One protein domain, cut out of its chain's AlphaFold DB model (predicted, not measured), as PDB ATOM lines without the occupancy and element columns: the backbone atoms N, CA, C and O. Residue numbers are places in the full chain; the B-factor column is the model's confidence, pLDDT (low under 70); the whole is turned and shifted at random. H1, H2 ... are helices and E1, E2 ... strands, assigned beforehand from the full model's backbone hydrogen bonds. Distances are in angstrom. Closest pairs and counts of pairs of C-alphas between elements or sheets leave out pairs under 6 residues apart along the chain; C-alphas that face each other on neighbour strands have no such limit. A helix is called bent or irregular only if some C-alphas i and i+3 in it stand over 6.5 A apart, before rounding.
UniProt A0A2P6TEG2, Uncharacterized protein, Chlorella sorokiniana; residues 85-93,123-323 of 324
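AT A GLANCE: This is residues 85 to 93 and 123 to 323 of the 324 residues of an uncharacterized protein of Chlorella sorokiniana (UniProt A0A2P6TEG2). What is the main picture? A twisted sheet of seven strands makes the middle of three layers, with H3, H4 and H5 over one face and H6 and H7 over the other; H1 and H2 lie off the sheet. What is it made of? The 210 printed residues include seven named helices and seven named strands, in the order E1 H1 H2 H3 E2 H4 E3 H5 E4 H6 E5 H7 E6 E7, a mixed class. The mixed sheet runs E4 E3 E2 E1 E5 E7 E6, with E7 antiparallel to both its neighbours. The whole is compact, with a radius of gyration of the C-alphas of 16.2 A, and spans 43 by 36 by 32 A.

HOW THE PARTS SIT: How is the sheet joined? E1, residues 85 to 88, is parallel to E5, residues 272 to 278, with N 86 and O 272 at 2.9 A, and to E2, residues 178 to 182, with N 87 and O 180 at 2.8 A. E3, residues 199 to 204, is parallel to E2, with N 181 and O 201 at 2.8 A, and to edge strand E4, residues 226 to 231, with N 202 and O 228 at 2.9 A. E7, residues 315 to 322, is antiparallel to E5, with N 275 and O 318 at 2.9 A, and makes a hairpin with edge strand E6, residues 296 to 300, with N 299 and O 319 at 2.9 A. Which helices are on it? H3, residues 156 to 167, touches H4, residues 188 to 195, the C-alphas of Ala 162 and Val 189 being closest at 5.3 A. E2, H4, E3 and E3, H5, residues 209 to 219, E4 are strand-helix-strand units, parallel neighbour strands with a helix between, with right-handed crossovers. On the opposite face from H3, H6, residues 252 to 266, touches H7, residues 286 to 293, with residues 256 to 260 alone, the C-alphas of Ala 260 and Leu 291 being closest at 5.9 A; E5, H7, E6 is a split unit, E7 between its strands, with a right-handed crossover. What is off it? H1, residues 123 to 131, touches no helix; H2, residues 147 to 152, is irregular, with C-alphas 148 and 151 7.4 A apart, 0 of 2 O i to N i+4 pairs and 2 of 3 O i to N i+3 pairs within hydrogen-bond range, while every O i to N i+4 pair is in the other helices.

IN THESE COORDINATES: Where do the elements begin and end? E1 begins at C-alpha 85, (-2.848, -1.178, 34.179), and E7 ends at C-alpha 322, (-11.630, 7.120, 32.408). Which are longest? E7 measures 23.0 A, H6 20.8 A and E5 20.2 A from first to last C-alpha.

THE WHOLE: Is there a cut? Residues 94 to 122 are not printed, and C-alphas 93 and 123 are 25.4 A apart. Which links are long? H1 to H2, E4 to H6 and E6 to E7. Where is confidence low? Residues 85 to 93, 123 to 154, 168 to 173, 236 to 253 and 282 have pLDDT under 70.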
ATOM      1  N   TYR A  85      -2.199  -0.969  32.885       56.12
ATOM      2  CA  TYR A  85      -2.848  -1.178  34.179       56.12
ATOM      3  C   TYR A  85      -2.252  -0.229  35.204       56.12
ATOM      4  O   TYR A  85      -1.033  -0.143  35.349       56.12
ATOM      5  N   LEU A  86      -3.111   0.439  35.965       56.66
ATOM      6  CA  LEU A  86      -2.699   1.198  37.136       56.66
ATOM      7  C   LEU A  86      -3.285   0.523  38.370       56.66
ATOM      8  O   LEU A  86      -4.494   0.519  38.588       56.66
ATOM      9  N   LEU A  87      -2.413  -0.064  39.174       62.69
ATOM     10  CA  LEU A  87      -2.764  -0.674  40.443       62.69
ATOM     11  C   LEU A  87      -2.498   0.342  41.532       62.69
ATOM     12  O   LEU A  87      -1.418   0.917  41.583       62.69
ATOM     13  N   ALA A  88      -3.471   0.575  42.395       57.91
ATOM     14  CA  ALA A  88      -3.274   1.427  43.550       57.91
ATOM     15  C   ALA A  88      -3.710   0.679  44.804       57.91
ATOM     16  O   ALA A  88      -4.822   0.154  44.890       57.91
ATOM     17  N   LEU A  89      -2.817   0.630  45.790       55.59
ATOM     18  CA  LEU A  89      -3.077   0.035  47.095       55.59
ATOM     19  C   LEU A  89      -3.113   1.151  48.143       55.59
ATOM     20  O   LEU A  89      -2.074   1.538  48.676       55.59
ATOM     21  N   PRO A  90      -4.297   1.660  48.526       48.81
ATOM     22  CA  PRO A  90      -4.428   2.705  49.541       48.81
ATOM     23  C   PRO A  90      -4.212   2.178  50.976       48.81
ATOM     24  O   PRO A  90      -4.784   2.679  51.943       48.81
ATOM     25  N   ALA A  91      -3.430   1.109  51.139       42.31
ATOM     26  CA  ALA A  91      -3.471   0.238  52.308       42.31
ATOM     27  C   ALA A  91      -3.008   0.900  53.622       42.31
ATOM     28  O   ALA A  91      -3.357   0.408  54.699       42.31
ATOM     29  N   TRP A  92      -2.312   2.035  53.524       50.22
ATOM     30  CA  TRP A  92      -1.763   2.828  54.626       50.22
ATOM     31  C   TRP A  92      -2.763   3.755  55.326       50.22
ATOM     32  O   TRP A  92      -2.390   4.417  56.295       50.22
ATOM     33  N   MET A  93      -4.026   3.811  54.897       47.28
ATOM     34  CA  MET A  93      -5.011   4.656  55.574       47.28
ATOM     35  C   MET A  93      -5.410   4.083  56.947       47.28
ATOM     36  O   MET A  93      -6.355   3.308  57.087       47.28
ATOM     37  N   TRP A 123      -0.324 -19.112  55.348       38.69
ATOM     38  CA  TRP A 123       0.761 -20.047  55.092       38.69
ATOM     39  C   TRP A 123       0.785 -20.511  53.641       38.69
ATOM     40  O   TRP A 123       1.881 -20.700  53.154       38.69
ATOM     41  N   THR A 124      -0.341 -20.626  52.919       40.25
ATOM     42  CA  THR A 124      -0.331 -20.962  51.479       40.25
ATOM     43  C   THR A 124       0.408 -19.923  50.645       40.25
ATOM     44  O   THR A 124       1.222 -20.307  49.819       40.25
ATOM     45  N   TRP A 125       0.186 -18.624  50.870       44.88
ATOM     46  CA  TRP A 125       0.907 -17.571  50.142       44.88
ATOM     47  C   TRP A 125       2.353 -17.412  50.606       44.88
ATOM     48  O   TRP A 125       3.223 -17.178  49.775       44.88
ATOM     49  N   ALA A 126       2.638 -17.621  51.895       42.28
ATOM     50  CA  ALA A 126       4.013 -17.721  52.383       42.28
ATOM     51  C   ALA A 126       4.738 -18.948  51.793       42.28
ATOM     52  O   ALA A 126       5.900 -18.845  51.419       42.28
ATOM     53  N   LEU A 127       4.054 -20.089  51.643       40.69
ATOM     54  CA  LEU A 127       4.575 -21.287  50.982       40.69
ATOM     55  C   LEU A 127       4.746 -21.045  49.486       40.69
ATOM     56  O   LEU A 127       5.747 -21.471  48.943       40.69
ATOM     57  N   LEU A 128       3.805 -20.371  48.820       45.34
ATOM     58  CA  LEU A 128       3.900 -20.034  47.398       45.34
ATOM     59  C   LEU A 128       5.066 -19.073  47.155       45.34
ATOM     60  O   LEU A 128       5.826 -19.279  46.220       45.34
ATOM     61  N   ALA A 129       5.257 -18.085  48.034       44.78
ATOM     62  CA  ALA A 129       6.428 -17.219  48.026       44.78
ATOM     63  C   ALA A 129       7.714 -18.039  48.223       44.78
ATOM     64  O   ALA A 129       8.614 -17.955  47.402       44.78
ATOM     65  N   LEU A 130       7.764 -18.938  49.212       43.91
ATOM     66  CA  LEU A 130       8.901 -19.845  49.416       43.91
ATOM     67  C   LEU A 130       9.135 -20.814  48.233       43.91
ATOM     68  O   LEU A 130      10.279 -21.121  47.916       43.91
ATOM     69  N   LEU A 131       8.077 -21.283  47.562       38.31
ATOM     70  CA  LEU A 131       8.116 -22.222  46.430       38.31
ATOM     71  C   LEU A 131       8.480 -21.542  45.103       38.31
ATOM     72  O   LEU A 131       9.104 -22.172  44.253       38.31
ATOM     73  N   LEU A 132       8.119 -20.268  44.935       44.00
ATOM     74  CA  LEU A 132       8.536 -19.414  43.819       44.00
ATOM     75  C   LEU A 132       9.926 -18.796  44.051       44.00
ATOM     76  O   LEU A 132      10.407 -18.048  43.206       44.00
ATOM     77  N   GLY A 133      10.571 -19.089  45.188       38.97
ATOM     78  CA  GLY A 133      11.839 -18.472  45.576       38.97
ATOM     79  C   GLY A 133      11.715 -16.978  45.880       38.97
ATOM     80  O   GLY A 133      12.729 -16.286  45.902       38.97
ATOM     81  N   ILE A 134      10.492 -16.487  46.114       48.62
ATOM     82  CA  ILE A 134      10.234 -15.106  46.489       48.62
ATOM     83  C   ILE A 134      10.777 -14.891  47.904       48.62
ATOM     84  O   ILE A 134      10.164 -15.287  48.902       48.62
ATOM     85  N   ILE A 135      11.938 -14.255  47.998       46.75
ATOM     86  CA  ILE A 135      12.468 -13.727  49.243       46.75
ATOM     87  C   ILE A 135      11.563 -12.559  49.628       46.75
ATOM     88  O   ILE A 135      11.629 -11.469  49.060       46.75
ATOM     89  N   VAL A 136      10.705 -12.799  50.616       46.19
ATOM     90  CA  VAL A 136      10.107 -11.734  51.415       46.19
ATOM     91  C   VAL A 136      11.098 -11.496  52.556       46.19
ATOM     92  O   VAL A 136      11.037 -12.225  53.552       46.19
ATOM     93  N   PRO A 137      12.081 -10.572  52.438       37.88
ATOM     94  CA  PRO A 137      12.888 -10.221  53.601       37.88
ATOM     95  C   PRO A 137      11.923  -9.760  54.686       37.88
ATOM     96  O   PRO A 137      10.882  -9.205  54.346       37.88
ATOM     97  N   ALA A 138      12.240 -10.048  55.951       39.09
ATOM     98  CA  ALA A 138      11.374  -9.917  57.124       39.09
ATOM     99  C   ALA A 138      10.727  -8.519  57.288       39.09
ATOM    100  O   ALA A 138      11.056  -7.746  58.184       39.09
ATOM    101  N   ALA A 139       9.771  -8.207  56.422       40.50
ATOM    102  CA  ALA A 139       8.802  -7.148  56.515       40.50
ATOM    103  C   ALA A 139       7.773  -7.683  57.497       40.50
ATOM    104  O   ALA A 139       6.909  -8.492  57.154       40.50
ATOM    105  N   LEU A 140       7.997  -7.340  58.762       39.78
ATOM    106  CA  LEU A 140       7.199  -7.737  59.908       39.78
ATOM    107  C   LEU A 140       5.705  -7.675  59.533       39.78
ATOM    108  O   LEU A 140       5.197  -6.606  59.208       39.78
ATOM    109  N   ILE A 141       4.992  -8.805  59.585       43.03
ATOM    110  CA  ILE A 141       3.518  -8.862  59.489       43.03
ATOM    111  C   ILE A 141       2.926  -8.338  60.815       43.03
ATOM    112  O   ILE A 141       2.105  -8.979  61.465       43.03
ATOM    113  N   ALA A 142       3.418  -7.198  61.285       36.41
ATOM    114  CA  ALA A 142       2.954  -6.516  62.477       36.41
ATOM    115  C   ALA A 142       2.618  -5.082  62.084       36.41
ATOM    116  O   ALA A 142       3.343  -4.472  61.296       36.41
ATOM    117  N   ALA A 143       1.521  -4.559  62.630       42.06
ATOM    118  CA  ALA A 143       1.180  -3.154  62.480       42.06
ATOM    119  C   ALA A 143       2.385  -2.318  62.949       42.06
ATOM    120  O   ALA A 143       2.815  -2.485  64.095       42.06
ATOM    121  N   PRO A 144       2.993  -1.493  62.083       42.16
ATOM    122  CA  PRO A 144       4.123  -0.684  62.500       42.16
ATOM    123  C   PRO A 144       3.666   0.330  63.554       42.16
ATOM    124  O   PRO A 144       2.665   1.016  63.368       42.16
ATOM    125  N   GLU A 145       4.425   0.448  64.647       38.22
ATOM    126  CA  GLU A 145       4.182   1.448  65.704       38.22
ATOM    127  C   GLU A 145       4.397   2.895  65.210       38.22
ATOM    128  O   GLU A 145       3.965   3.843  65.859       38.22
ATOM    129  N   ASP A 146       5.043   3.066  64.049       48.44
ATOM    130  CA  ASP A 146       5.373   4.348  63.424       48.44
ATOM    131  C   ASP A 146       4.771   4.448  62.008       48.44
ATOM    132  O   ASP A 146       4.987   3.576  61.158       48.44
ATOM    133  N   LEU A 147       4.070   5.557  61.749       50.34
ATOM    134  CA  LEU A 147       3.513   5.954  60.449       50.34
ATOM    135  C   LEU A 147       4.544   5.935  59.322       50.34
ATOM    136  O   LEU A 147       4.187   5.626  58.190       50.34
ATOM    137  N   SER A 148       5.816   6.209  59.612       51.09
ATOM    138  CA  SER A 148       6.889   6.183  58.610       51.09
ATOM    139  C   SER A 148       7.184   4.776  58.065       51.09
ATOM    140  O   SER A 148       7.895   4.620  57.074       51.09
ATOM    141  N   ARG A 149       6.643   3.726  58.701       53.25
ATOM    142  CA  ARG A 149       6.936   2.320  58.386       53.25
ATOM    143  C   ARG A 149       5.757   1.573  57.761       53.25
ATOM    144  O   ARG A 149       5.899   0.397  57.436       53.25
ATOM    145  N   VAL A 150       4.617   2.231  57.540       53.84
ATOM    146  CA  VAL A 150       3.410   1.620  56.932       53.84
ATOM    147  C   VAL A 150       3.627   1.145  55.495       53.84
ATOM    148  O   VAL A 150       2.991   0.183  55.069       53.84
ATOM    149  N   GLY A 151       4.554   1.768  54.762       53.44
ATOM    150  CA  GLY A 151       4.976   1.314  53.434       53.44
ATOM    151  C   GLY A 151       5.887   0.082  53.462       53.44
ATOM    152  O   GLY A 151       6.180  -0.488  52.417       53.44
ATOM    153  N   LEU A 152       6.335  -0.355  54.645       58.66
ATOM    154  CA  LEU A 152       7.335  -1.414  54.803       58.66
ATOM    155  C   LEU A 152       6.737  -2.782  55.151       58.66
ATOM    156  O   LEU A 152       7.484  -3.715  55.438       58.66
ATOM    157  N   VAL A 153       5.407  -2.909  55.147       58.56
ATOM    158  CA  VAL A 153       4.695  -4.149  55.481       58.56
ATOM    159  C   VAL A 153       3.832  -4.622  54.318       58.56
ATOM    160  O   VAL A 153       3.389  -3.840  53.474       58.56
ATOM    161  N   VAL A 154       3.582  -5.930  54.271       64.06
ATOM    162  CA  VAL A 154       2.658  -6.510  53.298       64.06
ATOM    163  C   VAL A 154       1.234  -6.406  53.834       64.06
ATOM    164  O   VAL A 154       0.891  -7.004  54.854       64.06
ATOM    165  N   TRP A 155       0.382  -5.679  53.117       71.94
ATOM    166  CA  TRP A 155      -1.022  -5.508  53.479       71.94
ATOM    167  C   TRP A 155      -1.913  -6.592  52.868       71.94
ATOM    168  O   TRP A 155      -1.740  -6.984  51.715       71.94
ATOM    169  N   GLN A 156      -2.942  -7.017  53.610       72.56
ATOM    170  CA  GLN A 156      -3.892  -8.047  53.161       72.56
ATOM    171  C   GLN A 156      -4.605  -7.682  51.848       72.56
ATOM    172  O   GLN A 156      -4.822  -8.554  51.013       72.56
ATOM    173  N   ALA A 157      -4.897  -6.397  51.618       75.19
ATOM    174  CA  ALA A 157      -5.481  -5.928  50.359       75.19
ATOM    175  C   ALA A 157      -4.569  -6.176  49.139       75.19
ATOM    176  O   ALA A 157      -5.073  -6.421  48.047       75.19
ATOM    177  N   GLY A 158      -3.242  -6.192  49.328       72.31
ATOM    178  CA  GLY A 158      -2.293  -6.567  48.278       72.31
ATOM    179  C   GLY A 158      -2.444  -8.032  47.865       72.31
ATOM    180  O   GLY A 158      -2.463  -8.331  46.675       72.31
ATOM    181  N   PHE A 159      -2.656  -8.940  48.825       76.44
ATOM    182  CA  PHE A 159      -2.966 -10.340  48.515       76.44
ATOM    183  C   PHE A 159      -4.304 -10.479  47.794       76.44
ATOM    184  O   PHE A 159      -4.371 -11.216  46.822       76.44
ATOM    185  N   VAL A 160      -5.347  -9.761  48.228       81.31
ATOM    186  CA  VAL A 160      -6.665  -9.768  47.562       81.31
ATOM    187  C   VAL A 160      -6.534  -9.364  46.092       81.31
ATOM    188  O   VAL A 160      -7.116 -10.010  45.222       81.31
ATOM    189  N   LEU A 161      -5.755  -8.315  45.811       82.56
ATOM    190  CA  LEU A 161      -5.559  -7.819  44.453       82.56
ATOM    191  C   LEU A 161      -4.718  -8.773  43.602       82.56
ATOM    192  O   LEU A 161      -5.147  -9.136  42.512       82.56
ATOM    193  N   ALA A 162      -3.552  -9.201  44.096       79.50
ATOM    194  CA  ALA A 162      -2.685 -10.136  43.376       79.50
ATOM    195  C   ALA A 162      -3.424 -11.431  43.037       79.50
ATOM    196  O   ALA A 162      -3.338 -11.954  41.931       79.50
ATOM    197  N   ASP A 163      -4.203 -11.921  43.987       78.31
ATOM    198  CA  ASP A 163      -5.028 -13.095  43.827       78.31
ATOM    199  C   ASP A 163      -6.093 -12.940  42.730       78.31
ATOM    200  O   ASP A 163      -6.199 -13.788  41.839       78.31
ATOM    201  N   LEU A 164      -6.851 -11.840  42.757       78.88
ATOM    202  CA  LEU A 164      -7.840 -11.531  41.727       78.88
ATOM    203  C   LEU A 164      -7.187 -11.463  40.338       78.88
ATOM    204  O   LEU A 164      -7.715 -12.031  39.381       78.88
ATOM    205  N   LEU A 165      -6.034 -10.796  40.259       78.94
ATOM    206  CA  LEU A 165      -5.287 -10.563  39.029       78.94
ATOM    207  C   LEU A 165      -4.622 -11.821  38.474       78.94
ATOM    208  O   LEU A 165      -4.472 -11.922  37.270       78.94
ATOM    209  N   LEU A 166      -4.220 -12.784  39.300       75.50
ATOM    210  CA  LEU A 166      -3.492 -13.971  38.828       75.50
ATOM    211  C   LEU A 166      -4.391 -15.199  38.650       75.50
ATOM    212  O   LEU A 166      -4.033 -16.123  37.921       75.50
ATOM    213  N   ARG A 167      -5.563 -15.244  39.298       70.44
ATOM    214  CA  ARG A 167      -6.465 -16.404  39.206       70.44
ATOM    215  C   ARG A 167      -7.349 -16.447  37.965       70.44
ATOM    216  O   ARG A 167      -7.836 -17.529  37.633       70.44
ATOM    217  N   ARG A 168      -7.667 -15.315  37.333       55.59
ATOM    218  CA  ARG A 168      -8.707 -15.270  36.289       55.59
ATOM    219  C   ARG A 168      -8.115 -15.136  34.885       55.59
ATOM    220  O   ARG A 168      -7.313 -14.248  34.666       55.59
ATOM    221  N   PRO A 169      -8.524 -15.936  33.889       43.16
ATOM    222  CA  PRO A 169      -8.298 -15.593  32.485       43.16
ATOM    223  C   PRO A 169      -8.971 -14.242  32.149       43.16
ATOM    224  O   PRO A 169     -10.056 -13.985  32.675       43.16
ATOM    225  N   PRO A 170      -8.366 -13.381  31.307       45.91
ATOM    226  CA  PRO A 170      -7.224 -13.659  30.434       45.91
ATOM    227  C   PRO A 170      -5.846 -13.576  31.123       45.91
ATOM    228  O   PRO A 170      -4.831 -13.833  30.484       45.91
ATOM    229  N   PHE A 171      -5.793 -13.286  32.422       51.41
ATOM    230  CA  PHE A 171      -4.585 -12.966  33.188       51.41
ATOM    231  C   PHE A 171      -3.644 -14.150  33.511       51.41
ATOM    232  O   PHE A 171      -2.859 -14.093  34.454       51.41
ATOM    233  N   GLY A 172      -3.694 -15.227  32.719       50.16
ATOM    234  CA  GLY A 172      -2.710 -16.315  32.783       50.16
ATOM    235  C   GLY A 172      -1.374 -15.960  32.118       50.16
ATOM    236  O   GLY A 172      -0.371 -16.620  32.366       50.16
ATOM    237  N   SER A 173      -1.357 -14.913  31.287       64.19
ATOM    238  CA  SER A 173      -0.144 -14.338  30.712       64.19
ATOM    239  C   SER A 173      -0.252 -12.820  30.747       64.19
ATOM    240  O   SER A 173      -1.116 -12.245  30.088       64.19
ATOM    241  N   TRP A 174       0.634 -12.177  31.503       77.94
ATOM    242  CA  TRP A 174       0.767 -10.721  31.536       77.94
ATOM    243  C   TRP A 174       1.804 -10.214  30.526       77.94
ATOM    244  O   TRP A 174       2.167  -9.040  30.532       77.94
ATOM    245  N   HIS A 175       2.276 -11.090  29.634       81.31
ATOM    246  CA  HIS A 175       3.225 -10.733  28.586       81.31
ATOM    247  C   HIS A 175       2.677  -9.608  27.708       81.31
ATOM    248  O   HIS A 175       1.590  -9.714  27.144       81.31
ATOM    249  N   GLY A 176       3.463  -8.540  27.574       76.88
ATOM    250  CA  GLY A 176       3.099  -7.361  26.788       76.88
ATOM    251  C   GLY A 176       2.215  -6.351  27.523       76.88
ATOM    252  O   GLY A 176       2.005  -5.265  26.992       76.88
ATOM    253  N   ALA A 177       1.739  -6.655  28.736       82.00
ATOM    254  CA  ALA A 177       1.053  -5.676  29.570       82.00
ATOM    255  C   ALA A 177       2.062  -4.723  30.222       82.00
ATOM    256  O   ALA A 177       3.107  -5.159  30.712       82.00
ATOM    257  N   THR A 178       1.713  -3.439  30.286       86.56
ATOM    258  CA  THR A 178       2.453  -2.442  31.070       86.56
ATOM    259  C   THR A 178       1.664  -2.138  32.335       86.56
ATOM    260  O   THR A 178       0.462  -1.882  32.278       86.56
ATOM    261  N   VAL A 179       2.325  -2.188  33.488       88.62
ATOM    262  CA  VAL A 179       1.689  -2.033  34.798       88.62
ATOM    263  C   VAL A 179       2.410  -0.958  35.602       88.62
ATOM    264  O   VAL A 179       3.633  -0.977  35.719       88.62
ATOM    265  N   LEU A 180       1.656  -0.045  36.205       90.38
ATOM    266  CA  LEU A 180       2.122   0.846  37.261       90.38
ATOM    267  C   LEU A 180       1.524   0.390  38.597       90.38
ATOM    268  O   LEU A 180       0.313   0.454  38.773       90.38
ATOM    269  N   ASP A 181       2.368  -0.042  39.532       88.00
ATOM    270  CA  ASP A 181       1.995  -0.323  40.922       88.00
ATOM    271  C   ASP A 181       2.257   0.938  41.768       88.00
ATOM    272  O   ASP A 181       3.402   1.285  42.072       88.00
ATOM    273  N   LEU A 182       1.194   1.693  42.042       86.50
ATOM    274  CA  LEU A 182       1.191   2.990  42.712       86.50
ATOM    275  C   LEU A 182       0.934   2.825  44.217       86.50
ATOM    276  O   LEU A 182      -0.113   2.329  44.638       86.50
ATOM    277  N   GLY A 183       1.859   3.320  45.041       84.44
ATOM    278  CA  GLY A 183       1.853   3.025  46.476       84.44
ATOM    279  C   GLY A 183       2.173   1.552  46.728       84.44
ATOM    280  O   GLY A 183       1.459   0.875  47.471       84.44
ATOM    281  N   CYS A 184       3.197   1.038  46.039       80.75
ATOM    282  CA  CYS A 184       3.492  -0.389  45.984       80.75
ATOM    283  C   CYS A 184       3.941  -0.982  47.331       80.75
ATOM    284  O   CYS A 184       3.928  -2.205  47.505       80.75
ATOM    285  N   GLY A 185       4.369  -0.154  48.288       83.50
ATOM    286  CA  GLY A 185       4.914  -0.590  49.567       83.50
ATOM    287  C   GLY A 185       6.093  -1.543  49.375       83.50
ATOM    288  O   GLY A 185       7.105  -1.210  48.761       83.50
ATOM    289  N   THR A 186       5.926  -2.784  49.833       78.94
ATOM    290  CA  THR A 186       6.896  -3.876  49.628       78.94
ATOM    291  C   THR A 186       7.071  -4.305  48.166       78.94
ATOM    292  O   THR A 186       8.032  -5.008  47.864       78.94
ATOM    293  N   GLY A 187       6.162  -3.924  47.267       80.31
ATOM    294  CA  GLY A 187       6.190  -4.290  45.852       80.31
ATOM    295  C   GLY A 187       5.554  -5.641  45.518       80.31
ATOM    296  O   GLY A 187       5.706  -6.104  44.394       80.31
ATOM    297  N   LEU A 188       4.849  -6.284  46.462       81.12
ATOM    298  CA  LEU A 188       4.292  -7.634  46.286       81.12
ATOM    299  C   LEU A 188       3.515  -7.804  44.970       81.12
ATOM    300  O   LEU A 188       3.774  -8.749  44.228       81.12
ATOM    301  N   VAL A 189       2.546  -6.925  44.697       82.94
ATOM    302  CA  VAL A 189       1.641  -7.088  43.549       82.94
ATOM    303  C   VAL A 189       2.406  -6.888  42.245       82.94
ATOM    304  O   VAL A 189       2.378  -7.769  41.389       82.94
ATOM    305  N   GLY A 190       3.158  -5.792  42.120       84.62
ATOM    306  CA  GLY A 190       4.006  -5.536  40.961       84.62
ATOM    307  C   GLY A 190       5.035  -6.641  40.701       84.62
ATOM    308  O   GLY A 190       5.181  -7.076  39.562       84.62
ATOM    309  N   VAL A 191       5.701  -7.164  41.735       83.19
ATOM    310  CA  VAL A 191       6.659  -8.278  41.593       83.19
ATOM    311  C   VAL A 191       5.970  -9.532  41.054       83.19
ATOM    312  O   VAL A 191       6.471 -10.144  40.113       83.19
ATOM    313  N   LEU A 192       4.806  -9.902  41.593       83.75
ATOM    314  CA  LEU A 192       4.074 -11.077  41.115       83.75
ATOM    315  C   LEU A 192       3.614 -10.928  39.656       83.75
ATOM    316  O   LEU A 192       3.642 -11.901  38.905       83.75
ATOM    317  N   LEU A 193       3.232  -9.723  39.232       83.12
ATOM    318  CA  LEU A 193       2.840  -9.472  37.841       83.12
ATOM    319  C   LEU A 193       4.039  -9.459  36.893       83.12
ATOM    320  O   LEU A 193       3.928  -9.962  35.775       83.12
ATOM    321  N   ALA A 194       5.196  -8.964  37.339       85.12
ATOM    322  CA  ALA A 194       6.443  -9.063  36.582       85.12
ATOM    323  C   ALA A 194       6.851 -10.531  36.368       85.12
ATOM    324  O   ALA A 194       7.210 -10.911  35.255       85.12
ATOM    325  N   LEU A 195       6.717 -11.379  37.399       83.19
ATOM    326  CA  LEU A 195       6.907 -12.833  37.286       83.19
ATOM    327  C   LEU A 195       5.904 -13.481  36.317       83.19
ATOM    328  O   LEU A 195       6.226 -14.470  35.662       83.19
ATOM    329  N   ALA A 196       4.702 -12.914  36.189       80.56
ATOM    330  CA  ALA A 196       3.687 -13.354  35.233       80.56
ATOM    331  C   ALA A 196       3.876 -12.788  33.806       80.56
ATOM    332  O   ALA A 196       3.067 -13.079  32.917       80.56
ATOM    333  N   GLY A 197       4.935 -12.002  33.571       82.38
ATOM    334  CA  GLY A 197       5.345 -11.496  32.257       82.38
ATOM    335  C   GLY A 197       5.065 -10.012  31.991       82.38
ATOM    336  O   GLY A 197       5.369  -9.545  30.893       82.38
ATOM    337  N   ALA A 198       4.505  -9.267  32.951       84.38
ATOM    338  CA  ALA A 198       4.259  -7.831  32.798       84.38
ATOM    339  C   ALA A 198       5.558  -7.011  32.754       84.38
ATOM    340  O   ALA A 198       6.562  -7.357  33.379       84.38
ATOM    341  N   GLU A 199       5.502  -5.856  32.092       89.88
ATOM    342  CA  GLU A 199       6.466  -4.774  32.273       89.88
ATOM    343  C   GLU A 199       5.985  -3.846  33.393       89.88
ATOM    344  O   GLU A 199       4.973  -3.160  33.255       89.88
ATOM    345  N   VAL A 200       6.695  -3.838  34.525       90.31
ATOM    346  CA  VAL A 200       6.188  -3.234  35.764       90.31
ATOM    347  C   VAL A 200       6.991  -2.006  36.187       90.31
ATOM    348  O   VAL A 200       8.205  -2.047  36.366       90.31
ATOM    349  N   THR A 201       6.305  -0.898  36.434       92.75
ATOM    350  CA  THR A 201       6.838   0.238  37.188       92.75
ATOM    351  C   THR A 201       6.294   0.173  38.610       92.75
ATOM    352  O   THR A 201       5.094   0.307  38.812       92.75
ATOM    353  N   LEU A 202       7.165  -0.022  39.596       88.19
ATOM    354  CA  LEU A 202       6.824   0.084  41.015       88.19
ATOM    355  C   LEU A 202       7.068   1.523  41.467       88.19
ATOM    356  O   LEU A 202       8.122   2.093  41.168       88.19
ATOM    357  N   SER A 203       6.115   2.123  42.176       86.56
ATOM    358  CA  SER A 203       6.270   3.488  42.670       86.56
ATOM    359  C   SER A 203       5.694   3.694  44.060       86.56
ATOM    360  O   SER A 203       4.606   3.221  44.387       86.56
ATOM    361  N   ASP A 204       6.434   4.436  44.874       86.31
ATOM    362  CA  ASP A 204       6.043   4.813  46.229       86.31
ATOM    363  C   ASP A 204       6.835   6.054  46.673       86.31
ATOM    364  O   ASP A 204       7.651   6.602  45.926       86.31
ATOM    365  N   GLN A 205       6.620   6.505  47.903       83.19
ATOM    366  CA  GLN A 205       7.339   7.612  48.507       83.19
ATOM    367  C   GLN A 205       8.855   7.341  48.545       83.19
ATOM    368  O   GLN A 205       9.279   6.194  48.719       83.19
ATOM    369  N   PRO A 206       9.704   8.387  48.476       83.81
ATOM    370  CA  PRO A 206      11.159   8.226  48.406       83.81
ATOM    371  C   PRO A 206      11.778   7.341  49.498       83.81
ATOM    372  O   PRO A 206      12.777   6.679  49.242       83.81
ATOM    373  N   HIS A 207      11.198   7.310  50.701       77.81
ATOM    374  CA  HIS A 207      11.698   6.491  51.810       77.81
ATOM    375  C   HIS A 207      11.336   4.995  51.693       77.81
ATOM    376  O   HIS A 207      11.999   4.169  52.313       77.81
ATOM    377  N   VAL A 208      10.318   4.640  50.898       78.12
ATOM    378  CA  VAL A 208       9.872   3.255  50.653       78.12
ATOM    379  C   VAL A 208      10.601   2.640  49.456       78.12
ATOM    380  O   VAL A 208      10.874   1.441  49.449       78.12
ATOM    381  N   VAL A 209      10.984   3.462  48.471       84.50
ATOM    382  CA  VAL A 209      11.668   3.028  47.237       84.50
ATOM    383  C   VAL A 209      12.852   2.078  47.478       84.50
ATOM    384  O   VAL A 209      12.896   1.057  46.795       84.50
ATOM    385  N   PRO A 210      13.773   2.315  48.440       83.81
ATOM    386  CA  PRO A 210      14.877   1.385  48.685       83.81
ATOM    387  C   PRO A 210      14.421  -0.033  49.064       83.81
ATOM    388  O   PRO A 210      15.070  -1.002  48.680       83.81
ATOM    389  N   LEU A 211      13.305  -0.169  49.792       80.94
ATOM    390  CA  LEU A 211      12.739  -1.475  50.136       80.94
ATOM    391  C   LEU A 211      12.122  -2.149  48.908       80.94
ATOM    392  O   LEU A 211      12.393  -3.322  48.659       80.94
ATOM    393  N   ALA A 212      11.294  -1.421  48.157       79.75
ATOM    394  CA  ALA A 212      10.646  -1.949  46.959       79.75
ATOM    395  C   ALA A 212      11.684  -2.415  45.923       79.75
ATOM    396  O   ALA A 212      11.530  -3.483  45.334       79.75
ATOM    397  N   ASP A 213      12.770  -1.656  45.750       86.94
ATOM    398  CA  ASP A 213      13.884  -2.003  44.865       86.94
ATOM    399  C   ASP A 213      14.648  -3.241  45.349       86.94
ATOM    400  O   ASP A 213      14.850  -4.174  44.573       86.94
ATOM    401  N   ALA A 214      14.981  -3.322  46.642       78.62
ATOM    402  CA  ALA A 214      15.618  -4.511  47.211       78.62
ATOM    403  C   ALA A 214      14.752  -5.772  47.040       78.62
ATOM    404  O   ALA A 214      15.259  -6.828  46.662       78.62
ATOM    405  N   ASN A 215      13.439  -5.661  47.261       80.38
ATOM    406  CA  ASN A 215      12.502  -6.764  47.056       80.38
ATOM    407  C   ASN A 215      12.390  -7.141  45.578       80.38
ATOM    408  O   ASN A 215      12.387  -8.325  45.252       80.38
ATOM    409  N   ALA A 216      12.318  -6.171  44.669       82.12
ATOM    410  CA  ALA A 216      12.278  -6.452  43.242       82.12
ATOM    411  C   ALA A 216      13.559  -7.165  42.783       82.12
ATOM    412  O   ALA A 216      13.475  -8.198  42.133       82.12
ATOM    413  N   GLN A 217      14.739  -6.694  43.194       84.50
ATOM    414  CA  GLN A 217      16.023  -7.321  42.855       84.50
ATOM    415  C   GLN A 217      16.187  -8.728  43.439       84.50
ATOM    416  O   GLN A 217      16.795  -9.586  42.803       84.50
ATOM    417  N   ALA A 218      15.645  -8.982  44.631       79.50
ATOM    418  CA  ALA A 218      15.698 -10.302  45.253       79.50
ATOM    419  C   ALA A 218      14.812 -11.339  44.542       79.50
ATOM    420  O   ALA A 218      15.076 -12.535  44.643       79.50
ATOM    421  N   ASN A 219      13.770 -10.886  43.837       80.19
ATOM    422  CA  ASN A 219      12.711 -11.742  43.298       80.19
ATOM    423  C   ASN A 219      12.652 -11.767  41.767       80.19
ATOM    424  O   ASN A 219      12.065 -12.682  41.193       80.19
ATOM    425  N   LEU A 220      13.246 -10.780  41.097       81.88
ATOM    426  CA  LEU A 220      13.203 -10.622  39.649       81.88
ATOM    427  C   LEU A 220      14.604 -10.740  39.050       81.88
ATOM    428  O   LEU A 220      15.539 -10.034  39.412       81.88
ATOM    429  N   THR A 221      14.733 -11.619  38.061       87.44
ATOM    430  CA  THR A 221      15.965 -11.791  37.282       87.44
ATOM    431  C   THR A 221      16.088 -10.749  36.156       87.44
ATOM    432  O   THR A 221      15.220 -10.725  35.273       87.44
ATOM    433  N   PRO A 222      17.167  -9.935  36.110       88.56
ATOM    434  CA  PRO A 222      17.417  -9.006  35.009       88.56
ATOM    435  C   PRO A 222      17.503  -9.725  33.659       88.56
ATOM    436  O   PRO A 222      18.116 -10.784  33.546       88.56
ATOM    437  N   GLY A 223      16.891  -9.148  32.624       85.94
ATOM    438  CA  GLY A 223      16.859  -9.722  31.273       85.94
ATOM    439  C   GLY A 223      15.784 -10.792  31.056       85.94
ATOM    440  O   GLY A 223      15.395 -11.005  29.911       85.94
ATOM    441  N   LEU A 224      15.264 -11.406  32.126       84.69
ATOM    442  CA  LEU A 224      14.084 -12.274  32.066       84.69
ATOM    443  C   LEU A 224      12.802 -11.484  32.351       84.69
ATOM    444  O   LEU A 224      11.845 -11.570  31.589       84.69
ATOM    445  N   HIS A 225      12.805 -10.684  33.417       89.69
ATOM    446  CA  HIS A 225      11.676  -9.836  33.793       89.69
ATOM    447  C   HIS A 225      11.976  -8.371  33.472       89.69
ATOM    448  O   HIS A 225      13.138  -7.954  33.436       89.69
ATOM    449  N   ARG A 226      10.923  -7.574  33.262       89.75
ATOM    450  CA  ARG A 226      11.034  -6.132  33.016       89.75
ATOM    451  C   ARG A 226      10.415  -5.363  34.166       89.75
ATOM    452  O   ARG A 226       9.204  -5.406  34.364       89.75
ATOM    453  N   TRP A 227      11.247  -4.642  34.907       93.62
ATOM    454  CA  TRP A 227      10.768  -3.772  35.965       93.62
ATOM    455  C   TRP A 227      11.633  -2.527  36.125       93.62
ATOM    456  O   TRP A 227      12.785  -2.480  35.690       93.62
ATOM    457  N   ARG A 228      11.071  -1.525  36.794       94.81
ATOM    458  CA  ARG A 228      11.800  -0.386  37.359       94.81
ATOM    459  C   ARG A 228      11.109   0.086  38.630       94.81
ATOM    460  O   ARG A 228       9.900  -0.091  38.770       94.81
ATOM    461  N   VAL A 229      11.862   0.728  39.515       90.69
ATOM    462  CA  VAL A 229      11.333   1.330  40.745       90.69
ATOM    463  C   VAL A 229      11.601   2.829  40.717       90.69
ATOM    464  O   VAL A 229      12.722   3.246  40.429       90.69
ATOM    465  N   LEU A 230      10.575   3.647  40.960       89.38
ATOM    466  CA  LEU A 230      10.661   5.108  40.881       89.38
ATOM    467  C   LEU A 230       9.991   5.775  42.092       89.38
ATOM    468  O   LEU A 230       8.926   5.330  42.516       89.38
ATOM    469  N   PRO A 231      10.556   6.868  42.634       87.88
ATOM    470  CA  PRO A 231       9.872   7.650  43.653       87.88
ATOM    471  C   PRO A 231       8.686   8.404  43.047       87.88
ATOM    472  O   PRO A 231       8.830   9.089  42.034       87.88
ATOM    473  N   TYR A 232       7.531   8.327  43.699       84.44
ATOM    474  CA  TYR A 232       6.349   9.102  43.347       84.44
ATOM    475  C   TYR A 232       5.534   9.434  44.601       84.44
ATOM    476  O   TYR A 232       5.175   8.554  45.380       84.44
ATOM    477  N   VAL A 233       5.225  10.719  44.792       84.50
ATOM    478  CA  VAL A 233       4.336  11.187  45.864       84.50
ATOM    479  C   VAL A 233       3.012  11.596  45.233       84.50
ATOM    480  O   VAL A 233       2.997  12.339  44.251       84.50
ATOM    481  N   TRP A 234       1.903  11.105  45.780       84.44
ATOM    482  CA  TRP A 234       0.575  11.401  45.246       84.44
ATOM    483  C   TRP A 234       0.267  12.895  45.281       84.44
ATOM    484  O   TRP A 234       0.665  13.610  46.198       84.44
ATOM    485  N   GLY A 235      -0.452  13.358  44.265       77.56
ATOM    486  CA  GLY A 235      -0.844  14.754  44.119       77.56
ATOM    487  C   GLY A 235       0.293  15.674  43.674       77.56
ATOM    488  O   GLY A 235       0.087  16.883  43.613       77.56
ATOM    489  N   GLN A 236       1.483  15.156  43.330       68.44
ATOM    490  CA  GLN A 236       2.523  15.988  42.719       68.44
ATOM    491  C   GLN A 236       1.988  16.675  41.452       68.44
ATOM    492  O   GLN A 236       1.554  16.018  40.509       68.44
ATOM    493  N   GLY A 237       2.024  18.011  41.450       56.25
ATOM    494  CA  GLY A 237       1.448  18.859  40.400       56.25
ATOM    495  C   GLY A 237       0.133  19.550  40.785       56.25
ATOM    496  O   GLY A 237      -0.270  20.480  40.092       56.25
ATOM    497  N   ASP A 238      -0.497  19.163  41.900       53.72
ATOM    498  CA  ASP A 238      -1.653  19.850  42.486       53.72
ATOM    499  C   ASP A 238      -1.203  20.755  43.651       53.72
ATOM    500  O   ASP A 238      -0.550  20.312  44.601       53.72
ATOM    501  N   ALA A 239      -1.548  22.045  43.584       45.62
ATOM    502  CA  ALA A 239      -1.184  23.035  44.599       45.62
ATOM    503  C   ALA A 239      -1.771  22.706  45.984       45.62
ATOM    504  O   ALA A 239      -1.185  23.092  46.996       45.62
ATOM    505  N   ALA A 240      -2.888  21.970  46.043       45.06
ATOM    506  CA  ALA A 240      -3.504  21.546  47.297       45.06
ATOM    507  C   ALA A 240      -2.706  20.432  48.005       45.06
ATOM    508  O   ALA A 240      -2.622  20.420  49.233       45.06
ATOM    509  N   ALA A 241      -2.069  19.530  47.250       43.84
ATOM    510  CA  ALA A 241      -1.283  18.419  47.794       43.84
ATOM    511  C   ALA A 241       0.117  18.849  48.276       43.84
ATOM    512  O   ALA A 241       0.698  18.217  49.156       43.84
ATOM    513  N   ALA A 242       0.642  19.962  47.752       43.53
ATOM    514  CA  ALA A 242       1.948  20.515  48.119       43.53
ATOM    515  C   ALA A 242       2.022  21.099  49.549       43.53
ATOM    516  O   ALA A 242       3.099  21.490  49.996       43.53
ATOM    517  N   LEU A 243       0.894  21.182  50.268       43.59
ATOM    518  CA  LEU A 243       0.803  21.805  51.594       43.59
ATOM    519  C   LEU A 243       1.192  20.877  52.758       43.59
ATOM    520  O   LEU A 243       1.273  21.340  53.897       43.59
ATOM    521  N   LEU A 244       1.443  19.590  52.503       45.06
ATOM    522  CA  LEU A 244       1.796  18.626  53.544       45.06
ATOM    523  C   LEU A 244       3.308  18.356  53.549       45.06
ATOM    524  O   LEU A 244       3.886  18.072  52.498       45.06
ATOM    525  N   PRO A 245       3.984  18.443  54.708       43.81
ATOM    526  CA  PRO A 245       5.404  18.144  54.774       43.81
ATOM    527  C   PRO A 245       5.654  16.651  54.477       43.81
ATOM    528  O   PRO A 245       4.845  15.813  54.872       43.81
ATOM    529  N   PRO A 246       6.798  16.282  53.862       44.94
ATOM    530  CA  PRO A 246       7.068  14.933  53.330       44.94
ATOM    531  C   PRO A 246       7.024  13.776  54.339       44.94
ATOM    532  O   PRO A 246       7.083  12.618  53.940       44.94
ATOM    533  N   ALA A 247       6.992  14.084  55.637       44.91
ATOM    534  CA  ALA A 247       6.979  13.117  56.733       44.91
ATOM    535  C   ALA A 247       5.599  12.966  57.402       44.91
ATOM    536  O   ALA A 247       5.446  12.131  58.289       44.91
ATOM    537  N   LEU A 248       4.606  13.778  57.020       48.97
ATOM    538  CA  LEU A 248       3.248  13.685  57.552       48.97
ATOM    539  C   LEU A 248       2.366  12.920  56.571       48.97
ATOM    540  O   LEU A 248       2.149  13.346  55.438       48.97
ATOM    541  N   VAL A 249       1.830  11.796  57.040       54.06
ATOM    542  CA  VAL A 249       0.751  11.088  56.354       54.06
ATOM    543  C   VAL A 249      -0.466  12.025  56.305       54.06
ATOM    544  O   VAL A 249      -0.880  12.514  57.361       54.06
ATOM    545  N   PRO A 250      -1.024  12.322  55.113       60.16
ATOM    546  CA  PRO A 250      -2.190  13.187  55.002       60.16
ATOM    547  C   PRO A 250      -3.366  12.644  55.821       60.16
ATOM    548  O   PRO A 250      -3.508  11.421  55.932       60.16
ATOM    549  N   PRO A 251      -4.271  13.507  56.319       66.12
ATOM    550  CA  PRO A 251      -5.578  13.028  56.756       66.12
ATOM    551  C   PRO A 251      -6.256  12.258  55.603       66.12
ATOM    552  O   PRO A 251      -6.042  12.623  54.442       66.12
ATOM    553  N   PRO A 252      -7.083  11.231  55.887       65.25
ATOM    554  CA  PRO A 252      -7.665  10.358  54.862       65.25
ATOM    555  C   PRO A 252      -8.283  11.105  53.680       65.25
ATOM    556  O   PRO A 252      -8.018  10.767  52.536       65.25
ATOM    557  N   GLU A 253      -9.029  12.181  53.938       69.31
ATOM    558  CA  GLU A 253      -9.649  12.997  52.890       69.31
ATOM    559  C   GLU A 253      -8.622  13.610  51.925       69.31
ATOM    560  O   GLU A 253      -8.761  13.480  50.712       69.31
ATOM    561  N   ALA A 254      -7.540  14.194  52.446       74.19
ATOM    562  CA  ALA A 254      -6.471  14.739  51.612       74.19
ATOM    563  C   ALA A 254      -5.693  13.634  50.874       74.19
ATOM    564  O   ALA A 254      -5.239  13.851  49.751       74.19
ATOM    565  N   ALA A 255      -5.561  12.446  51.474       75.50
ATOM    566  CA  ALA A 255      -4.954  11.286  50.821       75.50
ATOM    567  C   ALA A 255      -5.811  10.773  49.653       75.50
ATOM    568  O   ALA A 255      -5.269  10.513  48.578       75.50
ATOM    569  N   TYR A 256      -7.135  10.668  49.834       80.81
ATOM    570  CA  TYR A 256      -8.066  10.275  48.774       80.81
ATOM    571  C   TYR A 256      -8.058  11.284  47.623       80.81
ATOM    572  O   TYR A 256      -7.986  10.877  46.468       80.81
ATOM    573  N   GLU A 257      -8.059  12.585  47.923       84.81
ATOM    574  CA  GLU A 257      -7.966  13.651  46.917       84.81
ATOM    575  C   GLU A 257      -6.651  13.594  46.133       84.81
ATOM    576  O   GLU A 257      -6.659  13.607  44.900       84.81
ATOM    577  N   ALA A 258      -5.515  13.457  46.824       83.31
ATOM    578  CA  ALA A 258      -4.208  13.337  46.182       83.31
ATOM    579  C   ALA A 258      -4.107  12.074  45.309       83.31
ATOM    580  O   ALA A 258      -3.558  12.124  44.200       83.31
ATOM    581  N   LEU A 259      -4.658  10.948  45.775       85.69
ATOM    582  CA  LEU A 259      -4.735   9.711  45.003       85.69
ATOM    583  C   LEU A 259      -5.620   9.894  43.766       85.69
ATOM    584  O   LEU A 259      -5.174   9.616  42.658       85.69
ATOM    585  N   ALA A 260      -6.839  10.412  43.919       87.81
ATOM    586  CA  ALA A 260      -7.764  10.622  42.809       87.81
ATOM    587  C   ALA A 260      -7.195  11.591  41.756       87.81
ATOM    588  O   ALA A 260      -7.306  11.335  40.555       87.81
ATOM    589  N   ALA A 261      -6.517  12.662  42.185       86.94
ATOM    590  CA  ALA A 261      -5.810  13.580  41.293       86.94
ATOM    591  C   ALA A 261      -4.674  12.881  40.527       86.94
ATOM    592  O   ALA A 261      -4.565  13.030  39.309       86.94
ATOM    593  N   THR A 262      -3.875  12.066  41.222       86.12
ATOM    594  CA  THR A 262      -2.808  11.251  40.618       86.12
ATOM    595  C   THR A 262      -3.367  10.304  39.562       86.12
ATOM    596  O   THR A 262      -2.899  10.290  38.426       86.12
ATOM    597  N   LEU A 263      -4.406   9.543  39.914       88.19
ATOM    598  CA  LEU A 263      -5.066   8.611  39.004       88.19
ATOM    599  C   LEU A 263      -5.591   9.341  37.773       88.19
ATOM    600  O   LEU A 263      -5.383   8.879  36.656       88.19
ATOM    601  N   ARG A 264      -6.205  10.516  37.949       88.62
ATOM    602  CA  ARG A 264      -6.720  11.310  36.831       88.62
ATOM    603  C   ARG A 264      -5.628  11.822  35.891       88.62
ATOM    604  O   ARG A 264      -5.882  11.938  34.688       88.62
ATOM    605  N   ALA A 265      -4.462  12.158  36.435       85.75
ATOM    606  CA  ALA A 265      -3.315  12.633  35.670       85.75
ATOM    607  C   ALA A 265      -2.619  11.501  34.900       85.75
ATOM    608  O   ALA A 265      -2.145  11.726  33.789       85.75
ATOM    609  N   LEU A 266      -2.563  10.298  35.481       84.19
ATOM    610  CA  LEU A 266      -1.844   9.154  34.916       84.19
ATOM    611  C   LEU A 266      -2.715   8.270  34.015       84.19
ATOM    612  O   LEU A 266      -2.200   7.688  33.065       84.19
ATOM    613  N   ALA A 267      -4.017   8.161  34.289       84.62
ATOM    614  CA  ALA A 267      -4.910   7.308  33.518       84.62
ATOM    615  C   ALA A 267      -5.290   7.949  32.175       84.62
ATOM    616  O   ALA A 267      -5.841   9.056  32.102       84.62
ATOM    617  N   ALA A 268      -5.043   7.209  31.099       83.12
ATOM    618  CA  ALA A 268      -5.591   7.458  29.774       83.12
ATOM    619  C   ALA A 268      -6.955   6.748  29.611       83.12
ATOM    620  O   ALA A 268      -7.316   5.924  30.453       83.12
ATOM    621  N   PRO A 269      -7.734   7.034  28.549       80.94
ATOM    622  CA  PRO A 269      -9.013   6.356  28.305       80.94
ATOM    623  C   PRO A 269      -8.904   4.827  28.200       80.94
ATOM    624  O   PRO A 269      -9.819   4.116  28.597       80.94
ATOM    625  N   HIS A 270      -7.769   4.310  27.713       80.44
ATOM    626  CA  HIS A 270      -7.499   2.871  27.606       80.44
ATOM    627  C   HIS A 270      -6.871   2.255  28.868       80.44
ATOM    628  O   HIS A 270      -6.602   1.055  28.886       80.44
ATOM    629  N   THR A 271      -6.608   3.051  29.911       83.19
ATOM    630  CA  THR A 271      -6.015   2.570  31.165       83.19
ATOM    631  C   THR A 271      -7.081   1.925  32.047       83.19
ATOM    632  O   THR A 271      -8.103   2.547  32.344       83.19
ATOM    633  N   LEU A 272      -6.806   0.713  32.534       88.00
ATOM    634  CA  LEU A 272      -7.622   0.072  33.564       88.00
ATOM    635  C   LEU A 272      -7.019   0.332  34.943       88.00
ATOM    636  O   LEU A 272      -5.893  -0.078  35.227       88.00
ATOM    637  N   VAL A 273      -7.776   0.993  35.813       87.81
ATOM    638  CA  VAL A 273      -7.373   1.253  37.195       87.81
ATOM    639  C   VAL A 273      -7.995   0.204  38.111       87.81
ATOM    640  O   VAL A 273      -9.206  -0.008  38.076       87.81
ATOM    641  N   LEU A 274      -7.187  -0.434  38.956       88.38
ATOM    642  CA  LEU A 274      -7.658  -1.364  39.983       88.38
ATOM    643  C   LEU A 274      -7.183  -0.914  41.362       88.38
ATOM    644  O   LEU A 274      -5.987  -0.774  41.617       88.38
ATOM    645  N   LEU A 275      -8.139  -0.709  42.262       88.12
ATOM    646  CA  LEU A 275      -7.915  -0.242  43.626       88.12
ATOM    647  C   LEU A 275      -8.394  -1.297  44.607       88.12
ATOM    648  O   LEU A 275      -9.584  -1.582  44.637       88.12
ATOM    649  N   ALA A 276      -7.513  -1.837  45.446       85.81
ATOM    650  CA  ALA A 276      -7.914  -2.772  46.495       85.81
ATOM    651  C   ALA A 276      -7.661  -2.187  47.882       85.81
ATOM    652  O   ALA A 276      -6.548  -1.770  48.203       85.81
ATOM    653  N   TYR A 277      -8.684  -2.201  48.732       83.88
ATOM    654  CA  TYR A 277      -8.587  -1.706  50.101       83.88
ATOM    655  C   TYR A 277      -9.464  -2.503  51.065       83.88
ATOM    656  O   TYR A 277     -10.388  -3.225  50.687       83.88
ATOM    657  N   LYS A 278      -9.150  -2.377  52.354       81.50
ATOM    658  CA  LYS A 278      -9.975  -2.882  53.451       81.50
ATOM    659  C   LYS A 278     -10.909  -1.765  53.905       81.50
ATOM    660  O   LYS A 278     -10.421  -0.671  54.167       81.50
ATOM    661  N   ARG A 279     -12.207  -2.033  54.043       82.56
ATOM    662  CA  ARG A 279     -13.161  -1.098  54.651       82.56
ATOM    663  C   ARG A 279     -12.890  -1.016  56.152       82.56
ATOM    664  O   ARG A 279     -12.927  -2.037  56.842       82.56
ATOM    665  N   ARG A 280     -12.601   0.182  56.655       73.19
ATOM    666  CA  ARG A 280     -12.354   0.451  58.080       73.19
ATOM    667  C   ARG A 280     -13.334   1.478  58.662       73.19
ATOM    668  O   ARG A 280     -13.248   1.768  59.851       73.19
ATOM    669  N   GLY A 281     -14.284   1.981  57.868       75.12
ATOM    670  CA  GLY A 281     -15.266   2.980  58.307       75.12
ATOM    671  C   GLY A 281     -14.687   4.396  58.346       75.12
ATOM    672  O   GLY A 281     -15.174   5.252  59.080       75.12
ATOM    673  N   LEU A 282     -13.636   4.640  57.565       67.88
ATOM    674  CA  LEU A 282     -12.883   5.886  57.471       67.88
ATOM    675  C   LEU A 282     -13.183   6.597  56.152       67.88
ATOM    676  O   LEU A 282     -12.289   7.096  55.466       67.88
ATOM    677  N   GLN A 283     -14.474   6.630  55.818       71.56
ATOM    678  CA  GLN A 283     -15.001   7.254  54.610       71.56
ATOM    679  C   GLN A 283     -14.418   6.669  53.314       71.56
ATOM    680  O   GLN A 283     -14.429   7.347  52.292       71.56
ATOM    681  N   GLU A 284     -13.945   5.416  53.317       73.44
ATOM    682  CA  GLU A 284     -13.497   4.753  52.086       73.44
ATOM    683  C   GLU A 284     -14.621   4.683  51.043       73.44
ATOM    684  O   GLU A 284     -14.357   4.663  49.844       73.44
ATOM    685  N   ASP A 285     -15.876   4.693  51.494       71.00
ATOM    686  CA  ASP A 285     -17.058   4.727  50.633       71.00
ATOM    687  C   ASP A 285     -17.120   6.013  49.778       71.00
ATOM    688  O   ASP A 285     -17.661   5.988  48.677       71.00
ATOM    689  N   ARG A 286     -16.478   7.114  50.212       80.94
ATOM    690  CA  ARG A 286     -16.364   8.358  49.423       80.94
ATOM    691  C   ARG A 286     -15.375   8.246  48.266       80.94
ATOM    692  O   ARG A 286     -15.410   9.081  47.368       80.94
ATOM    693  N   LEU A 287     -14.473   7.258  48.272       82.88
ATOM    694  CA  LEU A 287     -13.465   7.113  47.220       82.88
ATOM    695  C   LEU A 287     -14.120   6.856  45.858       82.88
ATOM    696  O   LEU A 287     -13.656   7.389  44.854       82.88
ATOM    697  N   GLN A 288     -15.212   6.089  45.832       88.81
ATOM    698  CA  GLN A 288     -15.981   5.864  44.612       88.81
ATOM    699  C   GLN A 288     -16.563   7.177  44.076       88.81
ATOM    700  O   GLN A 288     -16.263   7.547  42.943       88.81
ATOM    701  N   GLU A 289     -17.321   7.907  44.898       90.25
ATOM    702  CA  GLU A 289     -17.934   9.190  44.514       90.25
ATOM    703  C   GLU A 289     -16.879  10.208  44.050       90.25
ATOM    704  O   GLU A 289     -17.067  10.931  43.070       90.25
ATOM    705  N   LEU A 290     -15.730  10.242  44.729       90.00
ATOM    706  CA  LEU A 290     -14.619  11.109  44.369       90.00
ATOM    707  C   LEU A 290     -14.046  10.751  42.992       90.00
ATOM    708  O   LEU A 290     -13.862  11.639  42.162       90.00
ATOM    709  N   LEU A 291     -13.783   9.473  42.721       90.94
ATOM    710  CA  LEU A 291     -13.285   9.027  41.418       90.94
ATOM    711  C   LEU A 291     -14.297   9.310  40.303       90.94
ATOM    712  O   LEU A 291     -13.915   9.830  39.253       90.94
ATOM    713  N   GLU A 292     -15.583   9.065  40.551       93.31
ATOM    714  CA  GLU A 292     -16.666   9.415  39.626       93.31
ATOM    715  C   GLU A 292     -16.667  10.920  39.317       93.31
ATOM    716  O   GLU A 292     -16.658  11.316  38.149       93.31
ATOM    717  N   SER A 293     -16.539  11.775  40.339       92.75
ATOM    718  CA  SER A 293     -16.450  13.234  40.165       92.75
ATOM    719  C   SER A 293     -15.215  13.691  39.370       92.75
ATOM    720  O   SER A 293     -15.223  14.762  38.762       92.75
ATOM    721  N   ARG A 294     -14.154  12.872  39.331       90.69
ATOM    722  CA  ARG A 294     -12.930  13.112  38.549       90.69
ATOM    723  C   ARG A 294     -13.013  12.545  37.125       90.69
ATOM    724  O   ARG A 294     -12.031  12.640  36.384       90.69
ATOM    725  N   GLY A 295     -14.169  12.022  36.712       91.50
ATOM    726  CA  GLY A 295     -14.413  11.521  35.359       91.50
ATOM    727  C   GLY A 295     -14.003  10.064  35.164       91.50
ATOM    728  O   GLY A 295     -13.523   9.705  34.091       91.50
ATOM    729  N   PHE A 296     -14.148   9.231  36.195       92.62
ATOM    730  CA  PHE A 296     -14.018   7.781  36.069       92.62
ATOM    731  C   PHE A 296     -15.390   7.102  36.076       92.62
ATOM    732  O   PHE A 296     -16.274   7.469  36.841       92.62
ATOM    733  N   ALA A 297     -15.548   6.062  35.263       91.62
ATOM    734  CA  ALA A 297     -16.559   5.043  35.473       91.62
ATOM    735  C   ALA A 297     -16.001   4.091  36.526       91.62
ATOM    736  O   ALA A 297     -14.898   3.573  36.350       91.62
ATOM    737  N   VAL A 298     -16.729   3.889  37.621       91.81
ATOM    738  CA  VAL A 298     -16.268   3.090  38.760       91.81
ATOM    739  C   VAL A 298     -17.229   1.933  38.989       91.81
ATOM    740  O   VAL A 298     -18.445   2.106  38.993       91.81
ATOM    741  N   GLN A 299     -16.680   0.741  39.197       90.56
ATOM    742  CA  GLN A 299     -17.447  -0.443  39.551       90.56
ATOM    743  C   GLN A 299     -16.730  -1.231  40.644       90.56
ATOM    744  O   GLN A 299     -15.550  -1.554  40.519       90.56
ATOM    745  N   GLU A 300     -17.451  -1.605  41.698       90.12
ATOM    746  CA  GLU A 300     -16.947  -2.573  42.671       90.12
ATOM    747  C   GLU A 300     -16.977  -3.990  42.083       90.12
ATOM    748  O   GLU A 300     -17.995  -4.458  41.565       90.12
ATOM    749  N   VAL A 301     -15.851  -4.695  42.190       88.19
ATOM    750  CA  VAL A 301     -15.741  -6.107  41.829       88.19
ATOM    751  C   VAL A 301     -16.674  -6.914  42.739       88.19
ATOM    752  O   VAL A 301     -16.530  -6.862  43.964       88.19
ATOM    753  N   PRO A 302     -17.612  -7.706  42.182       88.94
ATOM    754  CA  PRO A 302     -18.553  -8.462  42.995       88.94
ATOM    755  C   PRO A 302     -17.835  -9.390  43.976       88.94
ATOM    756  O   PRO A 302     -16.912 -10.107  43.600       88.94
ATOM    757  N   GLN A 303     -18.313  -9.458  45.220       86.25
ATOM    758  CA  GLN A 303     -17.685 -10.258  46.284       86.25
ATOM    759  C   GLN A 303     -17.530 -11.740  45.904       86.25
ATOM    760  O   GLN A 303     -16.524 -12.361  46.226       86.25
ATOM    761  N   GLY A 304     -18.474 -12.305  45.141       85.44
ATOM    762  CA  GLY A 304     -18.369 -13.673  44.617       85.44
ATOM    763  C   GLY A 304     -17.172 -13.899  43.682       85.44
ATOM    764  O   GLY A 304     -16.802 -15.045  43.430       85.44
ATOM    765  N   GLN A 305     -16.551 -12.826  43.182       81.25
ATOM    766  CA  GLN A 305     -15.351 -12.901  42.363       81.25
ATOM    767  C   GLN A 305     -14.043 -12.924  43.155       81.25
ATOM    768  O   GLN A 305     -13.047 -13.421  42.625       81.25
ATOM    769  N   LEU A 306     -14.061 -12.467  44.409       81.06
ATOM    770  CA  LEU A 306     -12.919 -12.536  45.316       81.06
ATOM    771  C   LEU A 306     -12.692 -13.976  45.806       81.06
ATOM    772  O   LEU A 306     -13.577 -14.839  45.705       81.06
ATOM    773  N   ALA A 307     -11.501 -14.228  46.355       72.69
ATOM    774  CA  ALA A 307     -11.200 -15.447  47.106       72.69
ATOM    775  C   ALA A 307     -12.249 -15.699  48.188       72.69
ATOM    776  O   ALA A 307     -12.687 -14.737  48.815       72.69
ATOM    777  N   GLU A 308     -12.618 -16.959  48.427       77.38
ATOM    778  CA  GLU A 308     -13.658 -17.330  49.396       77.38
ATOM    779  C   GLU A 308     -13.415 -16.709  50.780       77.38
ATOM    780  O   GLU A 308     -14.339 -16.176  51.385       77.38
ATOM    781  N   GLU A 309     -12.162 -16.674  51.231       73.12
ATOM    782  CA  GLU A 309     -11.753 -16.106  52.517       73.12
ATOM    783  C   GLU A 309     -11.862 -14.576  52.610       73.12
ATOM    784  O   GLU A 309     -11.869 -14.026  53.712       73.12
ATOM    785  N   TYR A 310     -11.934 -13.886  51.472       75.56
ATOM    786  CA  TYR A 310     -12.089 -12.432  51.403       75.56
ATOM    787  C   TYR A 310     -13.527 -12.018  51.083       75.56
ATOM    788  O   TYR A 310     -13.831 -10.825  51.087       75.56
ATOM    789  N   ARG A 311     -14.428 -12.988  50.861       80.88
ATOM    790  CA  ARG A 311     -15.862 -12.734  50.704       80.88
ATOM    791  C   ARG A 311     -16.443 -12.397  52.068       80.88
ATOM    792  O   ARG A 311     -16.424 -13.204  52.989       80.88
ATOM    793  N   GLY A 312     -16.965 -11.188  52.198       78.88
ATOM    794  CA  GLY A 312     -17.558 -10.738  53.459       78.88
ATOM    795  C   GLY A 312     -17.750  -9.234  53.561       78.88
ATOM    796  O   GLY A 312     -18.085  -8.748  54.635       78.88
ATOM    797  N   GLY A 313     -17.499  -8.485  52.481       79.75
ATOM    798  CA  GLY A 313     -17.652  -7.028  52.445       79.75
ATOM    799  C   GLY A 313     -16.515  -6.255  53.118       79.75
ATOM    800  O   GLY A 313     -16.405  -5.050  52.923       79.75
ATOM    801  N   THR A 314     -15.634  -6.931  53.861       83.50
ATOM    802  CA  THR A 314     -14.473  -6.310  54.517       83.50
ATOM    803  C   THR A 314     -13.449  -5.772  53.519       83.50
ATOM    804  O   THR A 314     -12.826  -4.748  53.782       83.50
ATOM    805  N   TYR A 315     -13.254  -6.452  52.388       84.75
ATOM    806  CA  TYR A 315     -12.367  -6.002  51.318       84.75
ATOM    807  C   TYR A 315     -13.183  -5.533  50.125       84.75
ATOM    808  O   TYR A 315     -14.159  -6.172  49.734       84.75
ATOM    809  N   CYS A 316     -12.745  -4.421  49.553       87.50
ATOM    810  CA  CYS A 316     -13.299  -3.833  48.352       87.50
ATOM    811  C   CYS A 316     -12.212  -3.822  47.279       87.50
ATOM    812  O   CYS A 316     -11.055  -3.500  47.568       87.50
ATOM    813  N   VAL A 317     -12.591  -4.173  46.051       87.94
ATOM    814  CA  VAL A 317     -11.771  -3.916  44.869       87.94
ATOM    815  C   VAL A 317     -12.604  -3.078  43.913       87.94
ATOM    816  O   VAL A 317     -13.663  -3.528  43.484       87.94
ATOM    817  N   LEU A 318     -12.148  -1.873  43.590       88.81
ATOM    818  CA  LEU A 318     -12.757  -1.026  42.572       88.81
ATOM    819  C   LEU A 318     -12.013  -1.207  41.254       88.81
ATOM    820  O   LEU A 318     -10.785  -1.236  41.217       88.81
ATOM    821  N   CYS A 319     -12.784  -1.306  40.183       89.94
ATOM    822  CA  CYS A 319     -12.340  -1.250  38.806       89.94
ATOM    823  C   CYS A 319     -12.774   0.098  38.237       89.94
ATOM    824  O   CYS A 319     -13.948   0.460  38.352       89.94
ATOM    825  N   CYS A 320     -11.840   0.861  37.674       88.56
ATOM    826  CA  CYS A 320     -12.131   2.183  37.139       88.56
ATOM    827  C   CYS A 320     -11.556   2.365  35.735       88.56
ATOM    828  O   CYS A 320     -10.434   1.950  35.448       88.56
ATOM    829  N   SER A 321     -12.309   3.045  34.878       88.62
ATOM    830  CA  SER A 321     -11.869   3.482  33.551       88.62
ATOM    831  C   SER A 321     -12.217   4.951  33.358       88.62
ATOM    832  O   SER A 321     -13.192   5.451  33.919       88.62
ATOM    833  N   ARG A 322     -11.395   5.689  32.615       86.12
ATOM    834  CA  ARG A 322     -11.630   7.120  32.408       86.12
ATOM    835  C   ARG A 322     -12.749   7.327  31.385       86.12
ATOM    836  O   ARG A 322     -12.696   6.750  30.304       86.12
ATOM    837  N   ILE A 323     -13.720   8.170  31.719       86.00
ATOM    838  CA  ILE A 323     -14.783   8.612  30.810       86.00
ATOM    839  C   ILE A 323     -14.261   9.844  30.059       86.00
ATOM    840  O   ILE A 323     -13.603  10.702  30.659       86.00
TER     841      ILE A 323